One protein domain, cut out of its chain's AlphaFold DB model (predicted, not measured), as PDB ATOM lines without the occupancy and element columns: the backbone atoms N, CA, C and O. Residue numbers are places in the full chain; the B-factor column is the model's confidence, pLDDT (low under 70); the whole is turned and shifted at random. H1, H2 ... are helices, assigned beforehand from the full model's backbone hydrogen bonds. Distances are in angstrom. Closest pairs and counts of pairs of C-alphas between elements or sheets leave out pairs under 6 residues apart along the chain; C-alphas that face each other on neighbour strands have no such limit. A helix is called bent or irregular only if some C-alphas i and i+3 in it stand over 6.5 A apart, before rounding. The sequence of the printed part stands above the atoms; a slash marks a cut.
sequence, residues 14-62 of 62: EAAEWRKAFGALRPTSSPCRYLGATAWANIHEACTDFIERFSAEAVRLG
ATOM      1  N   GLU A  14       7.295 -29.596  38.597       93.94
ATOM      2  CA  GLU A  14       7.889 -28.715  39.599       93.94
ATOM      3  C   GLU A  14       9.400 -28.949  39.768       93.94
ATOM      4  O   GLU A  14      10.189 -28.012  39.654       93.94
ATOM      5  N   ALA A  15       9.822 -30.205  39.929       95.19
ATOM      6  CA  ALA A  15      11.232 -30.580  40.001       95.19
ATOM      7  C   ALA A  15      12.001 -30.227  38.711       95.19
ATOM      8  O   ALA A  15      13.151 -29.785  38.769       95.19
ATOM      9  N   ALA A  16      11.363 -30.366  37.544       94.88
ATOM     10  CA  ALA A  16      11.943 -29.965  36.264       94.88
ATOM     11  C   ALA A  16      12.173 -28.444  36.188       94.88
ATOM     12  O   ALA A  16      13.233 -28.001  35.735       94.88
ATOM     13  N   GLU A  17      11.225 -27.637  36.676       95.69
ATOM     14  CA  GLU A  17      11.399 -26.184  36.756       95.69
ATOM     15  C   GLU A  17      12.476 -25.789  37.775       95.69
ATOM     16  O   GLU A  17      13.256 -24.879  37.492       95.69
ATOM     17  N   TRP A  18      12.615 -26.503  38.901       96.00
ATOM     18  CA  TRP A  18      13.729 -26.285  39.832       96.00
ATOM     19  C   TRP A  18      15.081 -26.547  39.166       96.00
ATOM     20  O   TRP A  18      15.961 -25.686  39.216       96.00
ATOM     21  N   ARG A  19      15.237 -27.695  38.488       95.50
ATOM     22  CA  ARG A  19      16.467 -28.055  37.762       95.50
ATOM     23  C   ARG A  19      16.827 -27.004  36.719       95.50
ATOM     24  O   ARG A  19      17.971 -26.558  36.654       95.50
ATOM     25  N   LYS A  20      15.846 -26.561  35.938       95.75
ATOM     26  CA  LYS A  20      16.023 -25.526  34.915       95.75
ATOM     27  C   LYS A  20      16.400 -24.169  35.515       95.75
ATOM     28  O   LYS A  20      17.359 -23.551  35.059       95.75
ATOM     29  N   ALA A  21      15.668 -23.703  36.524       96.12
ATOM     30  CA  ALA A  21      15.902 -22.401  37.141       96.12
ATOM     31  C   ALA A  21      17.251 -22.352  37.872       96.12
ATOM     32  O   ALA A  21      18.013 -21.401  37.703       96.12
ATOM     33  N   PHE A  22      17.573 -23.393  38.644       96.12
ATOM     34  CA  PHE A  22      18.821 -23.456  39.398       96.12
ATOM     35  C   PHE A  22      20.032 -23.708  38.489       96.12
ATOM     36  O   PHE A  22      21.081 -23.090  38.676       96.12
ATOM     37  N   GLY A  23      19.874 -24.530  37.447       94.38
ATOM     38  CA  GLY A  23      20.908 -24.784  36.439       94.38
ATOM     39  C   GLY A  23      21.303 -23.551  35.618       94.38
ATOM     40  O   GLY A  23      22.408 -23.500  35.082       94.38
ATOM     41  N   ALA A  24      20.450 -22.522  35.553       96.25
ATOM     42  CA  ALA A  24      20.791 -21.242  34.931       96.25
ATOM     43  C   ALA A  24      21.742 -20.379  35.790       96.25
ATOM     44  O   ALA A  24      22.324 -19.410  35.292       96.25
ATOM     45  N   LEU A  25      21.907 -20.701  37.078       96.44
ATOM     46  CA  LEU A  25      22.786 -19.969  37.982       96.44
ATOM     47  C   LEU A  25      24.239 -20.425  37.820       96.44
ATOM     48  O   LEU A  25      24.536 -21.614  37.737       96.44
ATOM     49  N   ARG A  26      25.173 -19.467  37.824       94.94
ATOM     50  CA  ARG A  26      26.609 -19.763  37.724       94.94
ATOM     51  C   ARG A  26      27.198 -20.084  39.105       94.94
ATOM     52  O   ARG A  26      27.091 -19.231  39.988       94.94
ATOM     53  N   PRO A  27      27.941 -21.193  39.280       93.38
ATOM     54  CA  PRO A  27      28.598 -21.522  40.553       93.38
ATOM     55  C   PRO A  27      29.620 -20.467  41.010       93.38
ATOM     56  O   PRO A  27      29.879 -20.303  42.195       93.38
ATOM     57  N   THR A  28      30.203 -19.719  40.070       93.06
ATOM     58  CA  THR A  28      31.250 -18.716  40.334       93.06
ATOM     59  C   THR A  28      30.714 -17.314  40.624       93.06
ATOM     60  O   THR A  28      31.484 -16.421  40.968       93.06
ATOM     61  N   SER A  29      29.406 -17.091  40.480       93.69
ATOM     62  CA  SER A  29      28.778 -15.776  40.621       93.69
ATOM     63  C   SER A  29      27.540 -15.910  41.488       93.69
ATOM     64  O   SER A  29      26.487 -16.309  40.994       93.69
ATOM     65  N   SER A  30      27.659 -15.556  42.769       93.56
ATOM     66  CA  SER A  30      26.512 -15.631  43.669       93.56
ATOM     67  C   SER A  30      25.408 -14.664  43.234       93.56
ATOM     68  O   SER A  30      25.698 -13.490  42.983       93.56
ATOM     69  N   PRO A  31      24.142 -15.113  43.175       93.19
ATOM     70  CA  PRO A  31      23.006 -14.209  43.023       93.19
ATOM     71  C   PRO A  31      22.726 -13.413  44.313       93.19
ATOM     72  O   PRO A  31      21.988 -12.430  44.285       93.19
ATOM     73  N   CYS A  32      23.313 -13.808  45.448       92.31
ATOM     74  CA  CYS A  32      23.058 -13.225  46.759       92.31
ATOM     75  C   CYS A  32      24.167 -12.237  47.149       92.31
ATOM     76  O   CYS A  32      25.315 -12.626  47.345       92.31
ATOM     77  N   ARG A  33      23.810 -10.959  47.348       92.12
ATOM     78  CA  ARG A  33      24.751  -9.846  47.617       92.12
ATOM     79  C   ARG A  33      25.772 -10.113  48.734       92.12
ATOM     80  O   ARG A  33      26.898  -9.643  48.637       92.12
ATOM     81  N   TYR A  34      25.370 -10.804  49.798       94.88
ATOM     82  CA  TYR A  34      26.196 -11.013  50.995       94.88
ATOM     83  C   TYR A  34      26.733 -12.439  51.131       94.88
ATOM     84  O   TYR A  34      27.311 -12.784  52.158       94.88
ATOM     85  N   LEU A  35      26.546 -13.274  50.108       94.88
ATOM     86  CA  LEU A  35      27.044 -14.637  50.107       94.88
ATOM     87  C   LEU A  35      28.385 -14.688  49.370       94.88
ATOM     88  O   LEU A  35      28.470 -14.391  48.180       94.88
ATOM     89  N   GLY A  36      29.446 -15.054  50.091       95.06
ATOM     90  CA  GLY A  36      30.783 -15.180  49.512       95.06
ATOM     91  C   GLY A  36      30.851 -16.262  48.429       95.06
ATOM     92  O   GLY A  36      30.128 -17.255  48.489       95.06
ATOM     93  N   ALA A  37      31.757 -16.097  47.459       92.69
ATOM     94  CA  ALA A  37      31.866 -16.983  46.297       92.69
ATOM     95  C   ALA A  37      32.106 -18.458  46.670       92.69
ATOM     96  O   ALA A  37      31.455 -19.335  46.114       92.69
ATOM     97  N   THR A  38      32.977 -18.738  47.646       95.12
ATOM     98  CA  THR A  38      33.232 -20.111  48.122       95.12
ATOM     99  C   THR A  38      31.998 -20.732  48.769       95.12
ATOM    100  O   THR A  38      31.649 -21.869  48.470       95.12
ATOM    101  N   ALA A  39      31.305 -19.980  49.629       96.88
ATOM    102  CA  ALA A  39      30.078 -20.459  50.259       96.88
ATOM    103  C   ALA A  39      28.988 -20.724  49.210       96.88
ATOM    104  O   ALA A  39      28.301 -21.738  49.278       96.88
ATOM    105  N   TRP A  40      28.871 -19.845  48.212       97.56
ATOM    106  CA  TRP A  40      27.951 -20.031  47.097       97.56
ATOM    107  C   TRP A  40      28.280 -21.263  46.252       97.56
ATOM    108  O   TRP A  40      27.367 -22.020  45.959       97.56
ATOM    109  N   ALA A  41      29.546 -21.496  45.901       96.62
ATOM    110  CA  ALA A  41      29.940 -22.671  45.127       96.62
ATOM    111  C   ALA A  41      29.547 -23.976  45.841       96.62
ATOM    112  O   ALA A  41      28.942 -24.848  45.224       96.62
ATOM    113  N   ASN A  42      29.791 -24.058  47.154       97.56
ATOM    114  CA  ASN A  42      29.408 -25.218  47.965       97.56
ATOM    115  C   ASN A  42      27.880 -25.407  48.022       97.56
ATOM    116  O   ASN A  42      27.386 -26.528  47.933       97.56
ATOM    117  N   ILE A  43      27.118 -24.314  48.164       97.44
ATOM    118  CA  ILE A  43      25.646 -24.357  48.144       97.44
ATOM    119  C   ILE A  43      25.142 -24.785  46.765       97.44
ATOM    120  O   ILE A  43      24.237 -25.606  46.676       97.44
ATOM    121  N   HIS A  44      25.722 -24.244  45.693       97.56
ATOM    122  CA  HIS A  44      25.342 -24.569  44.323       97.56
ATOM    123  C   HIS A  44      25.558 -26.053  44.021       97.56
ATOM    124  O   HIS A  44      24.648 -26.703  43.511       97.56
ATOM    125  N   GLU A  45      26.702 -26.607  44.420       97.31
ATOM    126  CA  GLU A  45      26.985 -28.039  44.304       97.31
ATOM    127  C   GLU A  45      25.971 -28.883  45.089       97.31
ATOM    128  O   GLU A  45      25.339 -29.769  44.517       97.31
ATOM    129  N   ALA A  46      25.743 -28.565  46.368       98.06
ATOM    130  CA  ALA A  46      24.817 -29.313  47.217       98.06
ATOM    131  C   ALA A  46      23.364 -29.259  46.710       98.06
ATOM    132  O   ALA A  46      22.665 -30.270  46.707       98.06
ATOM    133  N   CYS A  47      22.902 -28.092  46.256       97.44
ATOM    134  CA  CYS A  47      21.569 -27.933  45.681       97.44
ATOM    135  C   CYS A  47      21.435 -28.660  44.340       97.44
ATOM    136  O   CYS A  47      20.391 -29.255  44.086       97.44
ATOM    137  N   THR A  48      22.476 -28.644  43.504       96.44
ATOM    138  CA  THR A  48      22.484 -29.406  42.249       96.44
ATOM    139  C   THR A  48      22.368 -30.898  42.548       96.44
ATOM    140  O   THR A  48      21.469 -31.548  42.027       96.44
ATOM    141  N   ASP A  49      23.193 -31.427  43.457       97.38
ATOM    142  CA  ASP A  49      23.140 -32.839  43.851       97.38
ATOM    143  C   ASP A  49      21.774 -33.228  44.437       97.38
ATOM    144  O   ASP A  49      21.221 -34.280  44.111       97.38
ATOM    145  N   PHE A  50      21.183 -32.344  45.247       97.44
ATOM    146  CA  PHE A  50      19.841 -32.546  45.778       97.44
ATOM    147  C   PHE A  50      18.785 -32.627  44.673       97.44
ATOM    148  O   PHE A  50      17.948 -33.530  44.691       97.44
ATOM    149  N   ILE A  51      18.815 -31.702  43.712       95.69
ATOM    150  CA  ILE A  51      17.846 -31.682  42.616       95.69
ATOM    151  C   ILE A  51      17.960 -32.961  41.781       95.69
ATOM    152  O   ILE A  51      16.939 -33.560  41.450       95.69
ATOM    153  N   GLU A  52      19.178 -33.412  41.496       93.25
ATOM    154  CA  GLU A  52      19.417 -34.627  40.713       93.25
ATOM    155  C   GLU A  52      18.938 -35.903  41.426       93.25
ATOM    156  O   GLU A  52      18.428 -36.815  40.779       93.25
ATOM    157  N   ARG A  53      19.078 -35.986  42.757       95.31
ATOM    158  CA  ARG A  53      18.824 -37.232  43.508       95.31
ATOM    159  C   ARG A  53      17.473 -37.296  44.206       95.31
ATOM    160  O   ARG A  53      16.937 -38.387  44.388       95.31
ATOM    161  N   PHE A  54      16.949 -36.158  44.650       96.25
ATOM    162  CA  PHE A  54      15.861 -36.115  45.630       96.25
ATOM    163  C   PHE A  54      14.679 -35.235  45.218       96.25
ATOM    164  O   PHE A  54      13.655 -35.278  45.892       96.25
ATOM    165  N   SER A  55      14.758 -34.473  44.122       94.69
ATOM    166  CA  SER A  55      13.683 -33.539  43.739       94.69
ATOM    167  C   SER A  55      12.328 -34.215  43.508       94.69
ATOM    168  O   SER A  55      11.306 -33.687  43.936       94.69
ATOM    169  N   ALA A  56      12.303 -35.401  42.893       94.69
ATOM    170  CA  ALA A  56      11.062 -36.146  42.678       94.69
ATOM    171  C   ALA A  56      10.405 -36.584  44.000       94.69
ATOM    172  O   ALA A  56       9.192 -36.470  44.163       94.69
ATOM    173  N   GLU A  57      11.214 -37.047  44.953       96.12
ATOM    174  CA  GLU A  57      10.747 -37.450  46.279       96.12
ATOM    175  C   GLU A  57      10.299 -36.241  47.107       96.12
ATOM    176  O   GLU A  57       9.269 -36.300  47.773       96.12
ATOM    177  N   ALA A  58      11.023 -35.124  47.017       95.81
ATOM    178  CA  ALA A  58      10.653 -33.877  47.671       95.81
ATOM    179  C   ALA A  58       9.279 -33.381  47.195       95.81
ATOM    180  O   ALA A  58       8.407 -33.137  48.021       95.81
ATOM    181  N   VAL A  59       9.037 -33.344  45.878       96.00
ATOM    182  CA  VAL A  59       7.718 -32.987  45.318       96.00
ATOM    183  C   VAL A  59       6.619 -33.942  45.799       96.00
ATOM    184  O   VAL A  59       5.492 -33.522  46.047       96.00
ATOM    185  N   ARG A  60       6.924 -35.236  45.963       95.25
ATOM    186  CA  ARG A  60       5.960 -36.229  46.461       95.25
ATOM    187  C   ARG A  60       5.573 -36.001  47.930       95.25
ATOM    188  O   ARG A  60       4.473 -36.393  48.323       95.25
ATOM    189  N   LEU A  61       6.471 -35.446  48.742       96.69
ATOM    190  CA  LEU A  61       6.254 -35.216  50.175       96.69
ATOM    191  C   LEU A  61       5.482 -33.918  50.475       96.69
ATOM    192  O   LEU A  61       4.831 -33.861  51.520       96.69
ATOM    193  N   GLY A  62       5.495 -32.951  49.549       87.50
ATOM    194  CA  GLY A  62       4.913 -31.612  49.727       87.50
ATOM    195  C   GLY A  62       5.804 -30.675  50.535       87.50
ATOM    196  O   GLY A  62       5.270 -29.628  50.963       87.50
TER     197      GLY A  62
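What this domain is: This is residues 14 to 62 of the 62 residues of an uncharacterized protein of Methylorubrum extorquens (UniProt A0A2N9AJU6). This is an uneven helical hairpin: the short helix H1 lies side by side with part of the long helix H2, and the two run opposite ways. H2 makes the length of the rod, with a kink near its last residues, and a long loop, residues 24 to 36, joins the two helices. The printed part has 49 residues with two named helices, H1 then H2, and no named strand; the class is all helix. The whole is only just loose, close to compact, with a radius of gyration of the C-alphas of 11.7 A, and spans 33 by 16 by 15 A.

Where its parts are: Find C-alpha 14 at (7.889, -28.715, 39.599); from there H1, residues 14 to 23, runs 14.0 A to C-alpha 23 at (20.908, -24.784, 36.439). Go on through residues 24 to 36, which hold no named element, to Ala 37. There H2, residues 37 to 61, begins, and it ends at C-alpha 61 at (6.254, -35.216, 50.175), 31.7 A away. Look near residue 54 for its kink of 72 degrees; H2 is irregular there, with C-alphas 53 and 56 lying 7.9 A apart.

How they stand to each other: H1 and H2 form a helical hairpin. They touch, with 11 pairs of C-alphas within 8 A, and H2 does so with residues 48 to 59 alone. Look at Ala 15 and Ser 55 for their closest C-alphas, 5.4 A apart. Their lines stand at a shallow tilt of 13 degrees, opposite ways, though the line of H2 is a rough one. In H1 every O i to N i+4 pair is within hydrogen-bond range; in H2, 18 of 21 are.

The domain as a whole: The C-alphas farthest apart are those of Gly 36 and Arg 60, at 32.7 A. The C-alphas of Glu 14 and Gly 62, first and last printed, are 10.9 A apart; Gly 62 is also the chain's last residue. The link from H1 to H2, 13 residues, is long. The printed part has no cut. Its mean pLDDT is 95.3, and no printed residue is under 70.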